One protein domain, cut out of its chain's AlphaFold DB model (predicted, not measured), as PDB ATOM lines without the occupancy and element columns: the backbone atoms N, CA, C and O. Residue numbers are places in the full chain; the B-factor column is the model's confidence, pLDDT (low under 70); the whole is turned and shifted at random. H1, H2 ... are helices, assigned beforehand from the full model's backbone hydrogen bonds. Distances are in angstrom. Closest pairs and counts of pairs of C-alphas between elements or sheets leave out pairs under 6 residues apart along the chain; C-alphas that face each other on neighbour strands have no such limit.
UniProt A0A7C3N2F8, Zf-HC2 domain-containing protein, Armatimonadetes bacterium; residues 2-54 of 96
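AT A GLANCE: This is residues 2 to 54 of the 96 residues of the protein "Zf-HC2 domain-containing protein" of Armatimonadetes bacterium (UniProt A0A7C3N2F8). The longest helix, H3, meets H2 at a corner to make a V, and H1 lies in the mouth of this V, set toward one face of it and packing on both. The far end of H3 and the tail after it stick out past the other two helices, with residues 49 to 54 standing free. The printed part has 53 residues with three named helices, in the order H1, H2, H3, and no named strand; the class is all helix. The whole is compact, with a radius of gyration of the C-alphas of 11.3 A, and its C-alphas span 36 by 23 by 15 A, an outline that is only just elongated.

IN THESE COORDINATES: H3 is the longest helix, residues 34 to 51, and measures 25.9 A from its first C-alpha to its last. It begins at C-alpha 34 at (263.309, 189.401, 331.570) and ends at C-alpha 51 at (250.618, 210.913, 324.892). H2 holds residues 20 to 32 and measures 19.1 A. H1 holds residues 3 to 14 and measures 16.8 A, beginning at C-alpha 3 at (270.705, 195.109, 327.365).

HOW THE PARTS SIT: H3 and H2 touch only at the corner by their link, through residues 36 to 37 of H3 and residues 29 to 31 of H2. Their closest C-alphas are those of Ile 30 and Cys 37, 5.0 A apart. The two helices run opposite ways at a steep tilt of 56 degrees, with their centres 15.5 A apart. H1 and H3 touch, and their closest C-alphas are those of Cys 3 and Cys 36, 6.4 A apart. They run the same way at a shallow tilt of 27 degrees. H1 also touches H2, where the closest C-alphas are those of Cys 6 and Val 26, 5.8 A apart. These two run opposite ways at a steep tilt of 50 degrees. In H1 and H3 every O i to N i+4 pair is within hydrogen-bond range, and in H2 8 of 9 are.

THE WHOLE: The two C-alphas farthest apart are those of Glu 32 and Asn 54, at 36.7 A, and the first and last printed C-alphas, of Thr 2 and Asn 54, are 36.1 A apart. The printed residues run from 2 to 54 without a gap. The link from H1 to H2, with 5 residues, is tight, and so is the link from H2 to H3, with 1 residue. Of the residues that stand free, 49 to 54, residues 49 to 51 belong to H3. The mean pLDDT of the printed part is 95.6, and no printed residue is under 70.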
ATOM      1  N   THR A   2     273.297 193.736 323.432       96.12
ATOM      2  CA  THR A   2     273.403 193.983 324.873       96.12
ATOM      3  C   THR A   2     272.115 194.603 325.425       96.12
ATOM      4  O   THR A   2     271.357 195.233 324.687       96.12
ATOM      5  N   CYS A   3     271.877 194.490 326.735       96.56
ATOM      6  CA  CYS A   3     270.705 195.109 327.365       96.56
ATOM      7  C   CYS A   3     270.663 196.627 327.143       96.56
ATOM      8  O   CYS A   3     269.599 197.191 326.915       96.56
ATOM      9  N   ARG A   4     271.824 197.292 327.158       96.56
ATOM     10  CA  ARG A   4     271.924 198.729 326.885       96.56
ATOM     11  C   ARG A   4     271.444 199.073 325.473       96.56
ATOM     12  O   ARG A   4     270.574 199.924 325.329       96.56
ATOM     13  N   GLU A   5     271.959 198.373 324.464       96.19
ATOM     14  CA  GLU A   5     271.541 198.564 323.067       96.19
ATOM     15  C   GLU A   5     270.043 198.296 322.889       96.19
ATOM     16  O   GLU A   5     269.374 199.018 322.157       96.19
ATOM     17  N   CYS A   6     269.494 197.285 323.574       96.88
ATOM     18  CA  CYS A   6     268.063 196.996 323.534       96.88
ATOM     19  C   CYS A   6     267.229 198.174 324.045       96.88
ATOM     20  O   CYS A   6     266.234 198.530 323.419       96.88
ATOM     21  N   ARG A   7     267.628 198.783 325.168       96.25
ATOM     22  CA  ARG A   7     266.909 199.913 325.776       96.25
ATOM     23  C   ARG A   7     266.975 201.168 324.910       96.25
ATOM     24  O   ARG A   7     265.955 201.822 324.721       96.25
ATOM     25  N   GLU A   8     268.149 201.470 324.354       96.38
ATOM     26  CA  GLU A   8     268.334 202.584 323.415       96.38
ATOM     27  C   GLU A   8     267.471 202.382 322.157       96.38
ATOM     28  O   GLU A   8     266.724 203.275 321.761       96.38
ATOM     29  N   LYS A   9     267.483 201.172 321.580       97.06
ATOM     30  CA  LYS A   9     266.641 200.849 320.422       97.06
ATOM     31  C   LYS A   9     265.150 200.830 320.750       97.06
ATOM     32  O   LYS A   9     264.361 201.197 319.890       97.06
ATOM     33  N   TRP A  10     264.737 200.434 321.954       97.19
ATOM     34  CA  TRP A  10     263.323 200.495 322.339       97.19
ATOM     35  C   TRP A  10     262.810 201.936 322.382       97.19
ATOM     36  O   TRP A  10     261.710 202.192 321.906       97.19
ATOM     37  N   SER A  11     263.622 202.888 322.857       94.75
ATOM     38  CA  SER A  11     263.285 204.316 322.761       94.75
ATOM     39  C   SER A  11     263.096 204.737 321.302       94.75
ATOM     40  O   SER A  11     262.032 205.225 320.943       94.75
ATOM     41  N   ALA A  12     264.073 204.435 320.439       95.88
ATOM     42  CA  ALA A  12     263.989 204.735 319.008       95.88
ATOM     43  C   ALA A  12     262.785 204.056 318.320       95.88
ATOM     44  O   ALA A  12     262.228 204.574 317.354       95.88
ATOM     45  N   LEU A  13     262.349 202.891 318.815       95.81
ATOM     46  CA  LEU A  13     261.153 202.213 318.323       95.81
ATOM     47  C   LEU A  13     259.876 203.007 318.628       95.81
ATOM     48  O   LEU A  13     259.020 203.113 317.751       95.81
ATOM     49  N   LEU A  14     259.746 203.569 319.833       94.25
ATOM     50  CA  LEU A  14     258.590 204.390 320.227       94.25
ATOM     51  C   LEU A  14     258.478 205.671 319.380       94.25
ATOM     52  O   LEU A  14     257.369 206.122 319.074       94.25
ATOM     53  N   ASP A  15     259.621 206.176 318.918       94.19
ATOM     54  CA  ASP A  15     259.745 207.314 318.003       94.19
ATOM     55  C   ASP A  15     259.608 206.926 316.514       94.19
ATOM     56  O   ASP A  15     259.642 207.782 315.632       94.19
ATOM     57  N   SER A  16     259.374 205.642 316.209       93.69
ATOM     58  CA  SER A  16     259.263 205.098 314.842       93.69
ATOM     59  C   SER A  16     260.533 205.246 313.986       93.69
ATOM     60  O   SER A  16     260.454 205.349 312.761       93.69
ATOM     61  N   GLU A  17     261.709 205.212 314.612       96.25
ATOM     62  CA  GLU A  17     263.009 205.410 313.953       96.25
ATOM     63  C   GLU A  17     263.734 204.103 313.582       96.25
ATOM     64  O   GLU A  17     264.776 204.137 312.926       96.25
ATOM     65  N   LEU A  18     263.208 202.938 313.975       95.00
ATOM     66  CA  LEU A  18     263.841 201.648 313.682       95.00
ATOM     67  C   LEU A  18     263.427 201.048 312.338       95.00
ATOM     68  O   LEU A  18     262.263 201.062 311.936       95.00
ATOM     69  N   THR A  19     264.381 200.376 311.697       95.50
ATOM     70  CA  THR A  19     264.112 199.530 310.530       95.50
ATOM     71  C   THR A  19     263.496 198.174 310.926       95.50
ATOM     72  O   THR A  19     263.678 197.702 312.054       95.50
ATOM     73  N   PRO A  20     262.817 197.456 310.005       95.62
ATOM     74  CA  PRO A  20     262.202 196.160 310.316       95.62
ATOM     75  C   PRO A  20     263.176 195.089 310.835       95.62
ATOM     76  O   PRO A  20     262.796 194.237 311.640       95.62
ATOM     77  N   SER A  21     264.432 195.104 310.379       95.12
ATOM     78  CA  SER A  21     265.473 194.181 310.851       95.12
ATOM     79  C   SER A  21     265.875 194.473 312.297       95.12
ATOM     80  O   SER A  21     266.065 193.546 313.085       95.12
ATOM     81  N   GLU A  22     265.949 195.746 312.673       94.62
ATOM     82  CA  GLU A  22     266.264 196.168 314.036       94.62
ATOM     83  C   GLU A  22     265.130 195.853 315.001       94.62
ATOM     84  O   GLU A  22     265.393 195.351 316.092       94.62
ATOM     85  N   ILE A  23     263.883 196.050 314.569       95.88
ATOM     86  CA  ILE A  23     262.694 195.650 315.327       95.88
ATOM     87  C   ILE A  23     262.758 194.154 315.647       95.88
ATOM     88  O   ILE A  23     262.631 193.762 316.806       95.88
ATOM     89  N   LYS A  24     263.018 193.306 314.642       96.69
ATOM     90  CA  LYS A  24     263.164 191.854 314.849       96.69
ATOM     91  C   LYS A  24     264.271 191.520 315.842       96.69
ATOM     92  O   LYS A  24     264.065 190.664 316.698       96.69
ATOM     93  N   ALA A  25     265.422 192.184 315.730       94.88
ATOM     94  CA  ALA A  25     266.524 191.968 316.653       94.88
ATOM     95  C   ALA A  25     266.079 192.269 318.089       94.88
ATOM     96  O   ALA A  25     266.196 191.388 318.939       94.88
ATOM     97  N   VAL A  26     265.529 193.465 318.338       95.94
ATOM     98  CA  VAL A  26     265.054 193.933 319.655       95.94
ATOM     99  C   VAL A  26     264.051 192.958 320.269       95.94
ATOM    100  O   VAL A  26     264.237 192.519 321.404       95.94
ATOM    101  N   TRP A  27     263.056 192.524 319.492       95.75
ATOM    102  CA  TRP A  27     262.094 191.511 319.933       95.75
ATOM    103  C   TRP A  27     262.738 190.169 320.286       95.75
ATOM    104  O   TRP A  27     262.285 189.514 321.223       95.75
ATOM    105  N   GLY A  28     263.791 189.762 319.572       96.62
ATOM    106  CA  GLY A  28     264.566 188.570 319.912       96.62
ATOM    107  C   GLY A  28     265.165 188.658 321.316       96.62
ATOM    108  O   GLY A  28     264.961 187.766 322.129       96.62
ATOM    109  N   HIS A  29     265.817 189.775 321.649       96.69
ATOM    110  CA  HIS A  29     266.423 189.951 322.973       96.69
ATOM    111  C   HIS A  29     265.395 190.081 324.096       96.69
ATOM    112  O   HIS A  29     265.593 189.522 325.168       96.69
ATOM    113  N   ILE A  30     264.285 190.786 323.867       96.44
ATOM    114  CA  ILE A  30     263.230 190.959 324.878       96.44
ATOM    115  C   ILE A  30     262.605 189.618 325.284       96.44
ATOM    116  O   ILE A  30     262.241 189.439 326.444       96.44
ATOM    117  N   ARG A  31     262.516 188.658 324.357       96.19
ATOM    118  CA  ARG A  31     262.025 187.302 324.659       96.19
ATOM    119  C   ARG A  31     262.969 186.510 325.560       96.19
ATOM    120  O   ARG A  31     262.507 185.643 326.291       96.19
ATOM    121  N   GLU A  32     264.262 186.803 325.501       96.06
ATOM    122  CA  GLU A  32     265.307 186.062 326.214       96.06
ATOM    123  C   GLU A  32     265.787 186.779 327.488       96.06
ATOM    124  O   GLU A  32     266.399 186.154 328.351       96.06
ATOM    125  N   CYS A  33     265.501 188.078 327.641       97.56
ATOM    126  CA  CYS A  33     265.942 188.899 328.769       97.56
ATOM    127  C   CYS A  33     264.749 189.488 329.551       97.56
ATOM    128  O   CYS A  33     264.168 190.496 329.126       97.56
ATOM    129  N   PRO A  34     264.411 188.923 330.731       96.38
ATOM    130  CA  PRO A  34     263.309 189.401 331.570       96.38
ATOM    131  C   PRO A  34     263.446 190.869 331.999       96.38
ATOM    132  O   PRO A  34     262.459 191.604 331.994       96.38
ATOM    133  N   ASP A  35     264.663 191.321 332.308       97.19
ATOM    134  CA  ASP A  35     264.917 192.705 332.732       97.19
ATOM    135  C   ASP A  35     264.617 193.709 331.616       97.19
ATOM    136  O   ASP A  35     264.034 194.769 331.855       97.19
ATOM    137  N   CYS A  36     265.001 193.379 330.381       97.31
ATOM    138  CA  CYS A  36     264.687 194.203 329.221       97.31
ATOM    139  C   CYS A  36     263.197 194.162 328.899       97.31
ATOM    140  O   CYS A  36     262.641 195.210 328.585       97.31
ATOM    141  N   CYS A  37     262.533 193.013 329.037       97.38
ATOM    142  CA  CYS A  37     261.082 192.918 328.885       97.38
ATOM    143  C   CYS A  37     260.346 193.843 329.862       97.38
ATOM    144  O   CYS A  37     259.522 194.656 329.438       97.38
ATOM    145  N   LYS A  38     260.711 193.796 331.149       97.69
ATOM    146  CA  LYS A  38     260.143 194.670 332.179       97.69
ATOM    147  C   LYS A  38     260.386 196.149 331.866       97.69
ATOM    148  O   LYS A  38     259.430 196.914 331.813       97.69
ATOM    149  N   TYR A  39     261.635 196.530 331.594       96.19
ATOM    150  CA  TYR A  39     261.993 197.915 331.267       96.19
ATOM    151  C   TYR A  39     261.226 198.446 330.049       96.19
ATOM    152  O   TYR A  39     260.716 199.563 330.060       96.19
ATOM    153  N   CYS A  40     261.145 197.645 328.985       95.19
ATOM    154  CA  CYS A  40     260.465 198.028 327.753       95.19
ATOM    155  C   CYS A  40     258.961 198.213 327.987       95.19
ATOM    156  O   CYS A  40     258.389 199.188 327.505       95.19
ATOM    157  N   CYS A  41     258.345 197.331 328.778       96.12
ATOM    158  CA  CYS A  41     256.948 197.452 329.185       96.12
ATOM    159  C   CYS A  41     256.699 198.745 329.978       96.12
ATOM    160  O   CYS A  41     255.805 199.516 329.633       96.12
ATOM    161  N   GLU A  42     257.535 199.030 330.984       96.88
ATOM    162  CA  GLU A  42     257.447 200.258 331.784       96.88
ATOM    163  C   GLU A  42     257.570 201.515 330.911       96.88
ATOM    164  O   GLU A  42     256.755 202.431 331.034       96.88
ATOM    165  N   LEU A  43     258.534 201.544 329.982       95.81
ATOM    166  CA  LEU A  43     258.710 202.681 329.080       95.81
ATOM    167  C   LEU A  43     257.516 202.858 328.133       95.81
ATOM    168  O   LEU A  43     257.068 203.983 327.925       95.81
ATOM    169  N   THR A  44     256.964 201.765 327.601       96.06
ATOM    170  CA  THR A  44     255.753 201.807 326.768       96.06
ATOM    171  C   THR A  44     254.549 202.336 327.549       96.06
ATOM    172  O   THR A  44     253.783 203.140 327.019       96.06
ATOM    173  N   CYS A  45     254.384 201.944 328.816       96.25
ATOM    174  CA  CYS A  45     253.329 202.489 329.668       96.25
ATOM    175  C   CYS A  45     253.506 203.995 329.910       96.25
ATOM    176  O   CYS A  45     252.531 204.741 329.833       96.25
ATOM    177  N   LEU A  46     254.734 204.450 330.173       95.56
ATOM    178  CA  LEU A  46     255.024 205.873 330.368       95.56
ATOM    179  C   LEU A  46     254.762 206.695 329.100       95.56
ATOM    180  O   LEU A  46     254.108 207.730 329.190       95.56
ATOM    181  N   ASP A  47     255.208 206.228 327.930       94.88
ATOM    182  CA  ASP A  47     254.931 206.886 326.644       94.88
ATOM    183  C   ASP A  47     253.422 207.016 326.397       94.88
ATOM    184  O   ASP A  47     252.938 208.102 326.072       94.88
ATOM    185  N   ALA A  48     252.650 205.955 326.658       93.31
ATOM    186  CA  ALA A  48     251.197 206.000 326.538       93.31
ATOM    187  C   ALA A  48     250.573 207.062 327.461       93.31
ATOM    188  O   ALA A  48     249.758 207.866 327.010       93.31
ATOM    189  N   ILE A  49     250.983 207.120 328.734       95.31
ATOM    190  CA  ILE A  49     250.495 208.134 329.684       95.31
ATOM    191  C   ILE A  49     250.819 209.543 329.181       95.31
ATOM    192  O   ILE A  49     249.937 210.400 329.157       95.31
ATOM    193  N   VAL A  50     252.061 209.776 328.745       93.69
ATOM    194  CA  VAL A  50     252.517 211.083 328.253       93.69
ATOM    195  C   VAL A  50     251.712 211.529 327.031       93.69
ATOM    196  O   VAL A  50     251.289 212.683 326.968       93.69
ATOM    197  N   ARG A  51     251.427 210.620 326.090       90.44
ATOM    198  CA  ARG A  51     250.618 210.913 324.892       90.44
ATOM    199  C   ARG A  51     249.160 211.245 325.204       90.44
ATOM    200  O   ARG A  51     248.509 211.909 324.401       90.44
ATOM    201  N   HIS A  52     248.654 210.808 326.353       92.62
ATOM    202  CA  HIS A  52     247.301 211.102 326.820       92.62
ATOM    203  C   HIS A  52     247.223 212.301 327.771       92.62
ATOM    204  O   HIS A  52     246.135 212.624 328.255       92.62
ATOM    205  N   LEU A  53     248.338 212.994 328.030       92.94
ATOM    206  CA  LEU A  53     248.307 214.223 328.811       92.94
ATOM    207  C   LEU A  53     247.477 215.285 328.090       92.94
ATOM    208  O   LEU A  53     247.649 215.554 326.901       92.94
ATOM    209  N   ASN A  54     246.580 215.918 328.843       89.69
ATOM    210  CA  ASN A  54     245.770 217.006 328.327       89.69
ATOM    211  C   ASN A  54     246.638 218.267 328.229       89.69
ATOM    212  O   ASN A  54     246.907 218.939 329.227       89.69
TER     213      ASN A  54